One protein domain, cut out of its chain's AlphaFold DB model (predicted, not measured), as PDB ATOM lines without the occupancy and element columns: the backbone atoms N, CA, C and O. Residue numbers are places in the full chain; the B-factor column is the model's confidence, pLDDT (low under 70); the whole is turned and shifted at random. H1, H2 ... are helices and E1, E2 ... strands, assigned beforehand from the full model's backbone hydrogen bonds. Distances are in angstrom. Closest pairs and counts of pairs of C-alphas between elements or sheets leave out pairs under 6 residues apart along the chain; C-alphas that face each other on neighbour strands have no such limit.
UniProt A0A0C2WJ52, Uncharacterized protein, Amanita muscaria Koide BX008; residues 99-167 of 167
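This is residues 99 to 167 of the 167 residues of an uncharacterized protein of Amanita muscaria Koide BX008 (UniProt A0A0C2WJ52). A narrow hairpin of two strands, E1 and E2, has one longer helix, H1, running back beside E2, with the short H2 near the turn end of the hairpin. A long loop, residues 130 to 141, makes the opposite end, and the unnamed residues 99 to 112 cross from beyond E1 to the level of H1 and fold back to E1. The printed part has 69 residues, with two named strands and then two named helices along the chain, E1 E2 H1 H2; the sheet, order E1 - E2, is antiparallel. The class is mixed, helices and strands, with under half of the residues in named elements. The whole is only just compact, close to loose, with a radius of gyration of the C-alphas of 13.2 A, and elongated, spanning 40 by 25 by 19 A.

E1 covers residues 113 to 119, 20.0 A long, from C-alpha 113 at (140.813, -59.697, 243.680). E2 covers residues 122 to 129, 20.9 A. H1 covers residues 142 to 155, 19.7 A. H2 covers residues 157 to 160, 5.0 A, with C-alpha 160 at (151.895, -44.626, 235.924).

E1 and E2 are a hairpin, antiparallel at 158 degrees, with N 117 and O 124 at 2.8 A. The closest C-alphas of E2 and H1 are Gln 129 and Ala 146, 6.6 A; those of E2 and H2 are Leu 123 and Val 159, 6.2 A. H1 and H2 are close but not clearly touching, the C-alphas of Trp 154 and Cys 160 closest at 6.8 A. E1 is apart from both helices. In H1 every O i to N i+4 pair is within hydrogen-bond range; H2 is too short for one.

The C-alphas farthest apart, Glu 134 and Phe 167, are 42.4 A apart. The printed part has no cut. The link from E2 to H1 is long. Residues 158 to 167 are under 70 in pLDDT.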
ATOM      1  N   ASN A  99     132.462 -56.572 239.121       88.94
ATOM      2  CA  ASN A  99     133.103 -57.799 238.665       88.94
ATOM      3  C   ASN A  99     134.571 -57.795 239.101       88.94
ATOM      4  O   ASN A  99     135.387 -57.067 238.535       88.94
ATOM      5  N   MET A 100     134.887 -58.589 240.127       89.44
ATOM      6  CA  MET A 100     136.258 -58.748 240.603       89.44
ATOM      7  C   MET A 100     137.044 -59.710 239.723       89.44
ATOM      8  O   MET A 100     136.588 -60.809 239.403       89.44
ATOM      9  N   GLN A 101     138.266 -59.311 239.396       85.81
ATOM     10  CA  GLN A 101     139.201 -60.089 238.595       85.81
ATOM     11  C   GLN A 101     140.473 -60.363 239.390       85.81
ATOM     12  O   GLN A 101     140.879 -59.562 240.224       85.81
ATOM     13  N   THR A 102     141.138 -61.478 239.109       81.50
ATOM     14  CA  THR A 102     142.514 -61.716 239.565       81.50
ATOM     15  C   THR A 102     143.470 -61.286 238.463       81.50
ATOM     16  O   THR A 102     143.340 -61.773 237.336       81.50
ATOM     17  N   ILE A 103     144.431 -60.413 238.770       76.38
ATOM     18  CA  ILE A 103     145.451 -59.984 237.808       76.38
ATOM     19  C   ILE A 103     146.839 -60.428 238.235       76.38
ATOM     20  O   ILE A 103     147.267 -60.216 239.364       76.38
ATOM     21  N   LEU A 104     147.587 -60.970 237.278       77.12
ATOM     22  CA  LEU A 104     149.018 -61.136 237.451       77.12
ATOM     23  C   LEU A 104     149.700 -59.801 237.147       77.12
ATOM     24  O   LEU A 104     149.701 -59.334 236.009       77.12
ATOM     25  N   ASN A 105     150.269 -59.193 238.178       73.12
ATOM     26  CA  ASN A 105     151.074 -57.987 238.061       73.12
ATOM     27  C   ASN A 105     152.381 -58.271 237.300       73.12
ATOM     28  O   ASN A 105     152.851 -59.409 237.242       73.12
ATOM     29  N   GLU A 106     153.012 -57.225 236.752       73.50
ATOM     30  CA  GLU A 106     154.307 -57.331 236.048       73.50
ATOM     31  C   GLU A 106     155.410 -57.953 236.928       73.50
ATOM     32  O   GLU A 106     156.276 -58.681 236.442       73.50
ATOM     33  N   ASP A 107     155.340 -57.726 238.243       72.38
ATOM     34  CA  ASP A 107     156.249 -58.278 239.255       72.38
ATOM     35  C   ASP A 107     155.899 -59.717 239.685       72.38
ATOM     36  O   ASP A 107     156.491 -60.250 240.625       72.38
ATOM     37  N   LYS A 108     154.952 -60.359 238.988       79.06
ATOM     38  CA  LYS A 108     154.409 -61.701 239.255       79.06
ATOM     39  C   LYS A 108     153.638 -61.829 240.570       79.06
ATOM     40  O   LYS A 108     153.334 -62.949 240.983       79.06
ATOM     41  N   THR A 109     153.301 -60.722 241.226       78.50
ATOM     42  CA  THR A 109     152.363 -60.746 242.353       78.50
ATOM     43  C   THR A 109     150.926 -60.821 241.843       78.50
ATOM     44  O   THR A 109     150.634 -60.412 240.722       78.50
ATOM     45  N   ASN A 110     150.024 -61.392 242.637       83.06
ATOM     46  CA  ASN A 110     148.628 -61.578 242.252       83.06
ATOM     47  C   ASN A 110     147.743 -61.319 243.475       83.06
ATOM     48  O   ASN A 110     147.684 -62.193 244.342       83.06
ATOM     49  N   PRO A 111     147.118 -60.132 243.576       84.31
ATOM     50  CA  PRO A 111     146.095 -59.881 244.581       84.31
ATOM     51  C   PRO A 111     144.937 -60.868 244.418       84.31
ATOM     52  O   PRO A 111     144.631 -61.304 243.304       84.31
ATOM     53  N   ASP A 112     144.259 -61.194 245.515       86.31
ATOM     54  CA  ASP A 112     143.146 -62.150 245.487       86.31
ATOM     55  C   ASP A 112     141.930 -61.640 244.699       86.31
ATOM     56  O   ASP A 112     141.142 -62.444 244.194       86.31
ATOM     57  N   GLY A 113     141.793 -60.321 244.559       88.00
ATOM     58  CA  GLY A 113     140.813 -59.697 243.680       88.00
ATOM     59  C   GLY A 113     141.085 -58.213 243.463       88.00
ATOM     60  O   GLY A 113     141.602 -57.521 244.338       88.00
ATOM     61  N   ILE A 114     140.716 -57.712 242.291       88.94
ATOM     62  CA  ILE A 114     140.763 -56.297 241.943       88.94
ATOM     63  C   ILE A 114     139.514 -55.877 241.168       88.94
ATOM     64  O   ILE A 114     138.898 -56.683 240.468       88.94
ATOM     65  N   VAL A 115     139.179 -54.592 241.247       88.31
ATOM     66  CA  VAL A 115     138.250 -53.938 240.320       88.31
ATOM     67  C   VAL A 115     138.940 -52.714 239.748       88.31
ATOM     68  O   VAL A 115     139.312 -51.783 240.473       88.31
ATOM     69  N   GLU A 116     139.098 -52.711 238.433       87.62
ATOM     70  CA  GLU A 116     139.645 -51.592 237.680       87.62
ATOM     71  C   GLU A 116     138.529 -50.903 236.883       87.62
ATOM     72  O   GLU A 116     137.707 -51.554 236.237       87.62
ATOM     73  N   MET A 117     138.508 -49.572 236.908       83.88
ATOM     74  CA  MET A 117     137.597 -48.750 236.118       83.88
ATOM     75  C   MET A 117     138.382 -48.021 235.030       83.88
ATOM     76  O   MET A 117     139.396 -47.379 235.305       83.88
ATOM     77  N   LYS A 118     137.909 -48.100 233.783       82.38
ATOM     78  CA  LYS A 118     138.524 -47.399 232.654       82.38
ATOM     79  C   LYS A 118     137.802 -46.082 232.380       82.38
ATOM     80  O   LYS A 118     136.618 -46.094 232.058       82.38
ATOM     81  N   THR A 119     138.537 -44.975 232.405       81.00
ATOM     82  CA  THR A 119     138.021 -43.635 232.086       81.00
ATOM     83  C   THR A 119     138.991 -42.925 231.149       81.00
ATOM     84  O   THR A 119     140.166 -42.793 231.475       81.00
ATOM     85  N   ASN A 120     138.521 -42.465 229.982       73.12
ATOM     86  CA  ASN A 120     139.300 -41.664 229.019       73.12
ATOM     87  C   ASN A 120     140.719 -42.209 228.734       73.12
ATOM     88  O   ASN A 120     141.691 -41.465 228.727       73.12
ATOM     89  N   MET A 121     140.816 -43.523 228.488       71.75
ATOM     90  CA  MET A 121     142.051 -44.301 228.247       71.75
ATOM     91  C   MET A 121     142.936 -44.602 229.467       71.75
ATOM     92  O   MET A 121     143.874 -45.381 229.325       71.75
ATOM     93  N   LEU A 122     142.605 -44.092 230.653       73.38
ATOM     94  CA  LEU A 122     143.297 -44.400 231.905       73.38
ATOM     95  C   LEU A 122     142.572 -45.512 232.670       73.38
ATOM     96  O   LEU A 122     141.349 -45.648 232.580       73.38
ATOM     97  N   LEU A 123     143.337 -46.310 233.414       77.50
ATOM     98  CA  LEU A 123     142.849 -47.426 234.221       77.50
ATOM     99  C   LEU A 123     143.046 -47.102 235.702       77.50
ATOM    100  O   LEU A 123     144.167 -46.832 236.128       77.50
ATOM    101  N   PHE A 124     141.968 -47.129 236.477       81.31
ATOM    102  CA  PHE A 124     141.971 -46.786 237.897       81.31
ATOM    103  C   PHE A 124     141.651 -48.012 238.739       81.31
ATOM    104  O   PHE A 124     140.607 -48.631 238.552       81.31
ATOM    105  N   LEU A 125     142.513 -48.328 239.705       84.62
ATOM    106  CA  LEU A 125     142.199 -49.316 240.733       84.62
ATOM    107  C   LEU A 125     141.170 -48.716 241.700       84.62
ATOM    108  O   LEU A 125     141.461 -47.735 242.381       84.62
ATOM    109  N   THR A 126     139.980 -49.307 241.756       86.56
ATOM    110  CA  THR A 126     138.864 -48.846 242.604       86.56
ATOM    111  C   THR A 126     138.630 -49.747 243.809       86.56
ATOM    112  O   THR A 126     138.171 -49.282 244.849       86.56
ATOM    113  N   PHE A 127     138.989 -51.024 243.691       88.69
ATOM    114  CA  PHE A 127     138.865 -52.002 244.759       88.69
ATOM    115  C   PHE A 127     140.010 -53.008 244.681       88.69
ATOM    116  O   PHE A 127     140.409 -53.411 243.587       88.69
ATOM    117  N   LEU A 128     140.517 -53.415 245.842       90.38
ATOM    118  CA  LEU A 128     141.526 -54.455 245.982       90.38
ATOM    119  C   LEU A 128     141.168 -55.339 247.171       90.38
ATOM    120  O   LEU A 128     140.812 -54.840 248.239       90.38
ATOM    121  N   GLN A 129     141.290 -56.643 246.972       90.25
ATOM    122  CA  GLN A 129     140.982 -57.675 247.945       90.25
ATOM    123  C   GLN A 129     142.212 -58.543 248.194       90.25
ATOM    124  O   GLN A 129     142.869 -59.002 247.260       90.25
ATOM    125  N   GLU A 130     142.475 -58.789 249.471       90.12
ATOM    126  CA  GLU A 130     143.394 -59.807 249.971       90.12
ATOM    127  C   GLU A 130     142.634 -60.589 251.039       90.12
ATOM    128  O   GLU A 130     142.160 -60.012 252.023       90.12
ATOM    129  N   ASP A 131     142.502 -61.893 250.842       87.31
ATOM    130  CA  ASP A 131     141.797 -62.769 251.758       87.31
ATOM    131  C   ASP A 131     142.788 -63.579 252.587       87.31
ATOM    132  O   ASP A 131     143.808 -64.090 252.117       87.31
ATOM    133  N   LYS A 132     142.424 -63.766 253.853       86.94
ATOM    134  CA  LYS A 132     143.000 -64.796 254.714       86.94
ATOM    135  C   LYS A 132     141.889 -65.625 255.322       86.94
ATOM    136  O   LYS A 132     140.754 -65.164 255.474       86.94
ATOM    137  N   ASN A 133     142.205 -66.877 255.634       82.88
ATOM    138  CA  ASN A 133     141.230 -67.784 256.230       82.88
ATOM    139  C   ASN A 133     140.933 -67.398 257.685       82.88
ATOM    140  O   ASN A 133     139.783 -67.455 258.122       82.88
ATOM    141  N   GLU A 134     141.972 -66.965 258.401       84.25
ATOM    142  CA  GLU A 134     141.925 -66.458 259.770       84.25
ATOM    143  C   GLU A 134     142.969 -65.362 259.985       84.25
ATOM    144  O   GLU A 134     143.943 -65.241 259.237       84.25
ATOM    145  N   PHE A 135     142.807 -64.601 261.066       77.12
ATOM    146  CA  PHE A 135     143.828 -63.656 261.502       77.12
ATOM    147  C   PHE A 135     145.161 -64.361 261.794       77.12
ATOM    148  O   PHE A 135     145.221 -65.351 262.525       77.12
ATOM    149  N   GLY A 136     146.240 -63.824 261.219       73.69
ATOM    150  CA  GLY A 136     147.594 -64.363 261.365       73.69
ATOM    151  C   GLY A 136     147.879 -65.621 260.540       73.69
ATOM    152  O   GLY A 136     148.973 -66.180 260.664       73.69
ATOM    153  N   ASP A 137     146.935 -66.073 259.708       77.19
ATOM    154  CA  ASP A 137     147.176 -67.181 258.788       77.19
ATOM    155  C   ASP A 137     148.172 -66.777 257.687       77.19
ATOM    156  O   ASP A 137     148.250 -65.616 257.280       77.19
ATOM    157  N   GLY A 138     149.015 -67.715 257.253       75.06
ATOM    158  CA  GLY A 138     150.068 -67.439 256.264       75.06
ATOM    159  C   GLY A 138     151.201 -66.516 256.744       75.06
ATOM    160  O   GLY A 138     152.060 -66.148 255.946       75.06
ATOM    161  N   GLY A 139     151.236 -66.142 258.030       76.31
ATOM    162  CA  GLY A 139     152.289 -65.290 258.599       76.31
ATOM    163  C   GLY A 139     152.246 -63.832 258.129       76.31
ATOM    164  O   GLY A 139     153.223 -63.108 258.312       76.31
ATOM    165  N   SER A 140     151.130 -63.408 257.535       75.94
ATOM    166  CA  SER A 140     150.914 -62.059 257.017       75.94
ATOM    167  C   SER A 140     149.606 -61.492 257.563       75.94
ATOM    168  O   SER A 140     148.640 -62.221 257.779       75.94
ATOM    169  N   ASP A 141     149.572 -60.182 257.786       83.94
ATOM    170  CA  ASP A 141     148.339 -59.457 258.079       83.94
ATOM    171  C   ASP A 141     147.668 -59.043 256.753       83.94
ATOM    172  O   ASP A 141     148.319 -58.371 255.945       83.94
ATOM    173  N   PRO A 142     146.396 -59.415 256.502       84.00
ATOM    174  CA  PRO A 142     145.719 -59.107 255.241       84.00
ATOM    175  C   PRO A 142     145.619 -57.603 254.970       84.00
ATOM    176  O   PRO A 142     145.721 -57.189 253.820       84.00
ATOM    177  N   SER A 143     145.488 -56.768 256.007       85.06
ATOM    178  CA  SER A 143     145.383 -55.309 255.842       85.06
ATOM    179  C   SER A 143     146.704 -54.707 255.357       85.06
ATOM    180  O   SER A 143     146.737 -53.902 254.426       85.06
ATOM    181  N   THR A 144     147.812 -55.139 255.960       87.12
ATOM    182  CA  THR A 144     149.171 -54.764 255.557       87.12
ATOM    183  C   THR A 144     149.462 -55.250 254.142       87.12
ATOM    184  O   THR A 144     149.978 -54.489 253.322       87.12
ATOM    185  N   GLN A 145     149.098 -56.497 253.834       87.31
ATOM    186  CA  GLN A 145     149.252 -57.062 252.498       87.31
ATOM    187  C   GLN A 145     148.456 -56.257 251.463       87.31
ATOM    188  O   GLN A 145     149.036 -55.848 250.463       87.31
ATOM    189  N   ALA A 146     147.188 -55.939 251.734       87.94
ATOM    190  CA  ALA A 146     146.341 -55.158 250.835       87.94
ATOM    191  C   ALA A 146     146.912 -53.759 250.573       87.94
ATOM    192  O   ALA A 146     146.965 -53.322 249.424       87.94
ATOM    193  N   GLY A 147     147.406 -53.073 251.610       87.31
ATOM    194  CA  GLY A 147     148.045 -51.763 251.456       87.31
ATOM    195  C   GLY A 147     149.301 -51.816 250.580       87.31
ATOM    196  O   GLY A 147     149.476 -50.985 249.686       87.31
ATOM    197  N   LEU A 148     150.155 -52.823 250.784       88.81
ATOM    198  CA  LEU A 148     151.344 -53.034 249.954       88.81
ATOM    199  C   LEU A 148     150.975 -53.413 248.513       88.81
ATOM    200  O   LEU A 148     151.579 -52.889 247.576       88.81
ATOM    201  N   SER A 149     149.977 -54.279 248.323       86.81
ATOM    202  CA  SER A 149     149.462 -54.669 247.007       86.81
ATOM    203  C   SER A 149     148.881 -53.468 246.257       86.81
ATOM    204  O   SER A 149     149.181 -53.295 245.077       86.81
ATOM    205  N   ALA A 150     148.135 -52.586 246.929       86.06
ATOM    206  CA  ALA A 150     147.607 -51.358 246.334       86.06
ATOM    207  C   ALA A 150     148.733 -50.412 245.888       86.06
ATOM    208  O   ALA A 150     148.748 -49.971 244.738       86.06
ATOM    209  N   GLY A 151     149.726 -50.176 246.754       85.56
ATOM    210  CA  GLY A 151     150.899 -49.370 246.408       85.56
ATOM    211  C   GLY A 151     151.671 -49.932 245.210       85.56
ATOM    212  O   GLY A 151     152.070 -49.183 244.320       85.56
ATOM    213  N   ARG A 152     151.824 -51.260 245.132       83.12
ATOM    214  CA  ARG A 152     152.448 -51.930 243.979       83.12
ATOM    215  C   ARG A 152     151.621 -51.809 242.708       83.12
ATOM    216  O   ARG A 152     152.195 -51.571 241.651       83.12
ATOM    217  N   CYS A 153     150.299 -51.948 242.792       79.25
ATOM    218  CA  CYS A 153     149.416 -51.775 241.638       79.25
ATOM    219  C   CYS A 153     149.547 -50.367 241.045       79.25
ATOM    220  O   CYS A 153     149.628 -50.226 239.828       79.25
ATOM    221  N   TRP A 154     149.645 -49.336 241.887       79.12
ATOM    222  CA  TRP A 154     149.844 -47.953 241.437       79.12
ATOM    223  C   TRP A 154     151.246 -47.668 240.894       79.12
ATOM    224  O   TRP A 154     151.401 -46.812 240.029       79.12
ATOM    225  N   ALA A 155     152.265 -48.402 241.344       82.31
ATOM    226  CA  ALA A 155     153.627 -48.269 240.833       82.31
ATOM    227  C   ALA A 155     153.845 -48.917 239.447       82.31
ATOM    228  O   ALA A 155     154.906 -48.731 238.852       82.31
ATOM    229  N   GLN A 156     152.877 -49.679 238.919       77.06
ATOM    230  CA  GLN A 156     153.012 -50.339 237.615       77.06
ATOM    231  C   GLN A 156     152.981 -49.351 236.451       77.06
ATOM    232  O   GLN A 156     152.219 -48.381 236.440       77.06
ATOM    233  N   SER A 157     153.753 -49.663 235.406       70.19
ATOM    234  CA  SER A 157     153.890 -48.827 234.207       70.19
ATOM    235  C   SER A 157     152.538 -48.505 233.548       70.19
ATOM    236  O   SER A 157     152.300 -47.371 233.128       70.19
ATOM    237  N   LYS A 158     151.616 -49.477 233.563       68.31
ATOM    238  CA  LYS A 158     150.252 -49.385 233.020       68.31
ATOM    239  C   LYS A 158     149.354 -48.346 233.716       68.31
ATOM    240  O   LYS A 158     148.414 -47.860 233.098       68.31
ATOM    241  N   VAL A 159     149.635 -48.011 234.980       65.88
ATOM    242  CA  VAL A 159     148.873 -47.037 235.797       65.88
ATOM    243  C   VAL A 159     149.649 -45.717 235.955       65.88
ATOM    244  O   VAL A 159     149.059 -44.657 236.156       65.88
ATOM    245  N   CYS A 160     150.972 -45.755 235.767       56.41
ATOM    246  CA  CYS A 160     151.895 -44.626 235.924       56.41
ATOM    247  C   CYS A 160     151.595 -43.425 235.000       56.41
ATOM    248  O   CYS A 160     151.969 -42.298 235.312       56.41
ATOM    249  N   GLN A 161     150.850 -43.607 233.900       54.41
ATOM    250  CA  GLN A 161     150.422 -42.493 233.036       54.41
ATOM    251  C   GLN A 161     149.538 -41.458 233.759       54.41
ATOM    252  O   GLN A 161     149.487 -40.305 233.339       54.41
ATOM    253  N   ILE A 162     148.894 -41.836 234.871       55.94
ATOM    254  CA  ILE A 162     148.127 -40.916 235.725       55.94
ATOM    255  C   ILE A 162     149.062 -39.939 236.461       55.94
ATOM    256  O   ILE A 162     148.696 -38.786 236.680       55.94
ATOM    257  N   HIS A 163     150.291 -40.350 236.797       48.09
ATOM    258  CA  HIS A 163     151.245 -39.506 237.528       48.09
ATOM    259  C   HIS A 163     151.787 -38.343 236.683       48.09
ATOM    260  O   HIS A 163     152.145 -37.307 237.236       48.09
ATOM    261  N   CYS A 164     151.811 -38.481 235.354       42.22
ATOM    262  CA  CYS A 164     152.350 -37.460 234.448       42.22
ATOM    263  C   CYS A 164     151.362 -36.331 234.105       42.22
ATOM    264  O   CYS A 164     151.743 -35.403 233.403       42.22
ATOM    265  N   ILE A 165     150.102 -36.412 234.552       45.31
ATOM    266  CA  ILE A 165     149.061 -35.403 234.262       45.31
ATOM    267  C   ILE A 165     148.811 -34.489 235.481       45.31
ATOM    268  O   ILE A 165     148.120 -33.480 235.373       45.31
ATOM    269  N   ALA A 166     149.389 -34.811 236.643       39.53
ATOM    270  CA  ALA A 166     149.137 -34.114 237.905       39.53
ATOM    271  C   ALA A 166     150.245 -33.133 238.353       39.53
ATOM    272  O   ALA A 166     150.204 -32.689 239.501       39.53
ATOM    273  N   PHE A 167     151.194 -32.762 237.482       37.53
ATOM    274  CA  PHE A 167     152.176 -31.698 237.741       37.53
ATOM    275  C   PHE A 167     152.381 -30.800 236.521       37.53
ATOM    276  O   PHE A 167     152.565 -31.355 235.415       37.53
TER     277      PHE A 167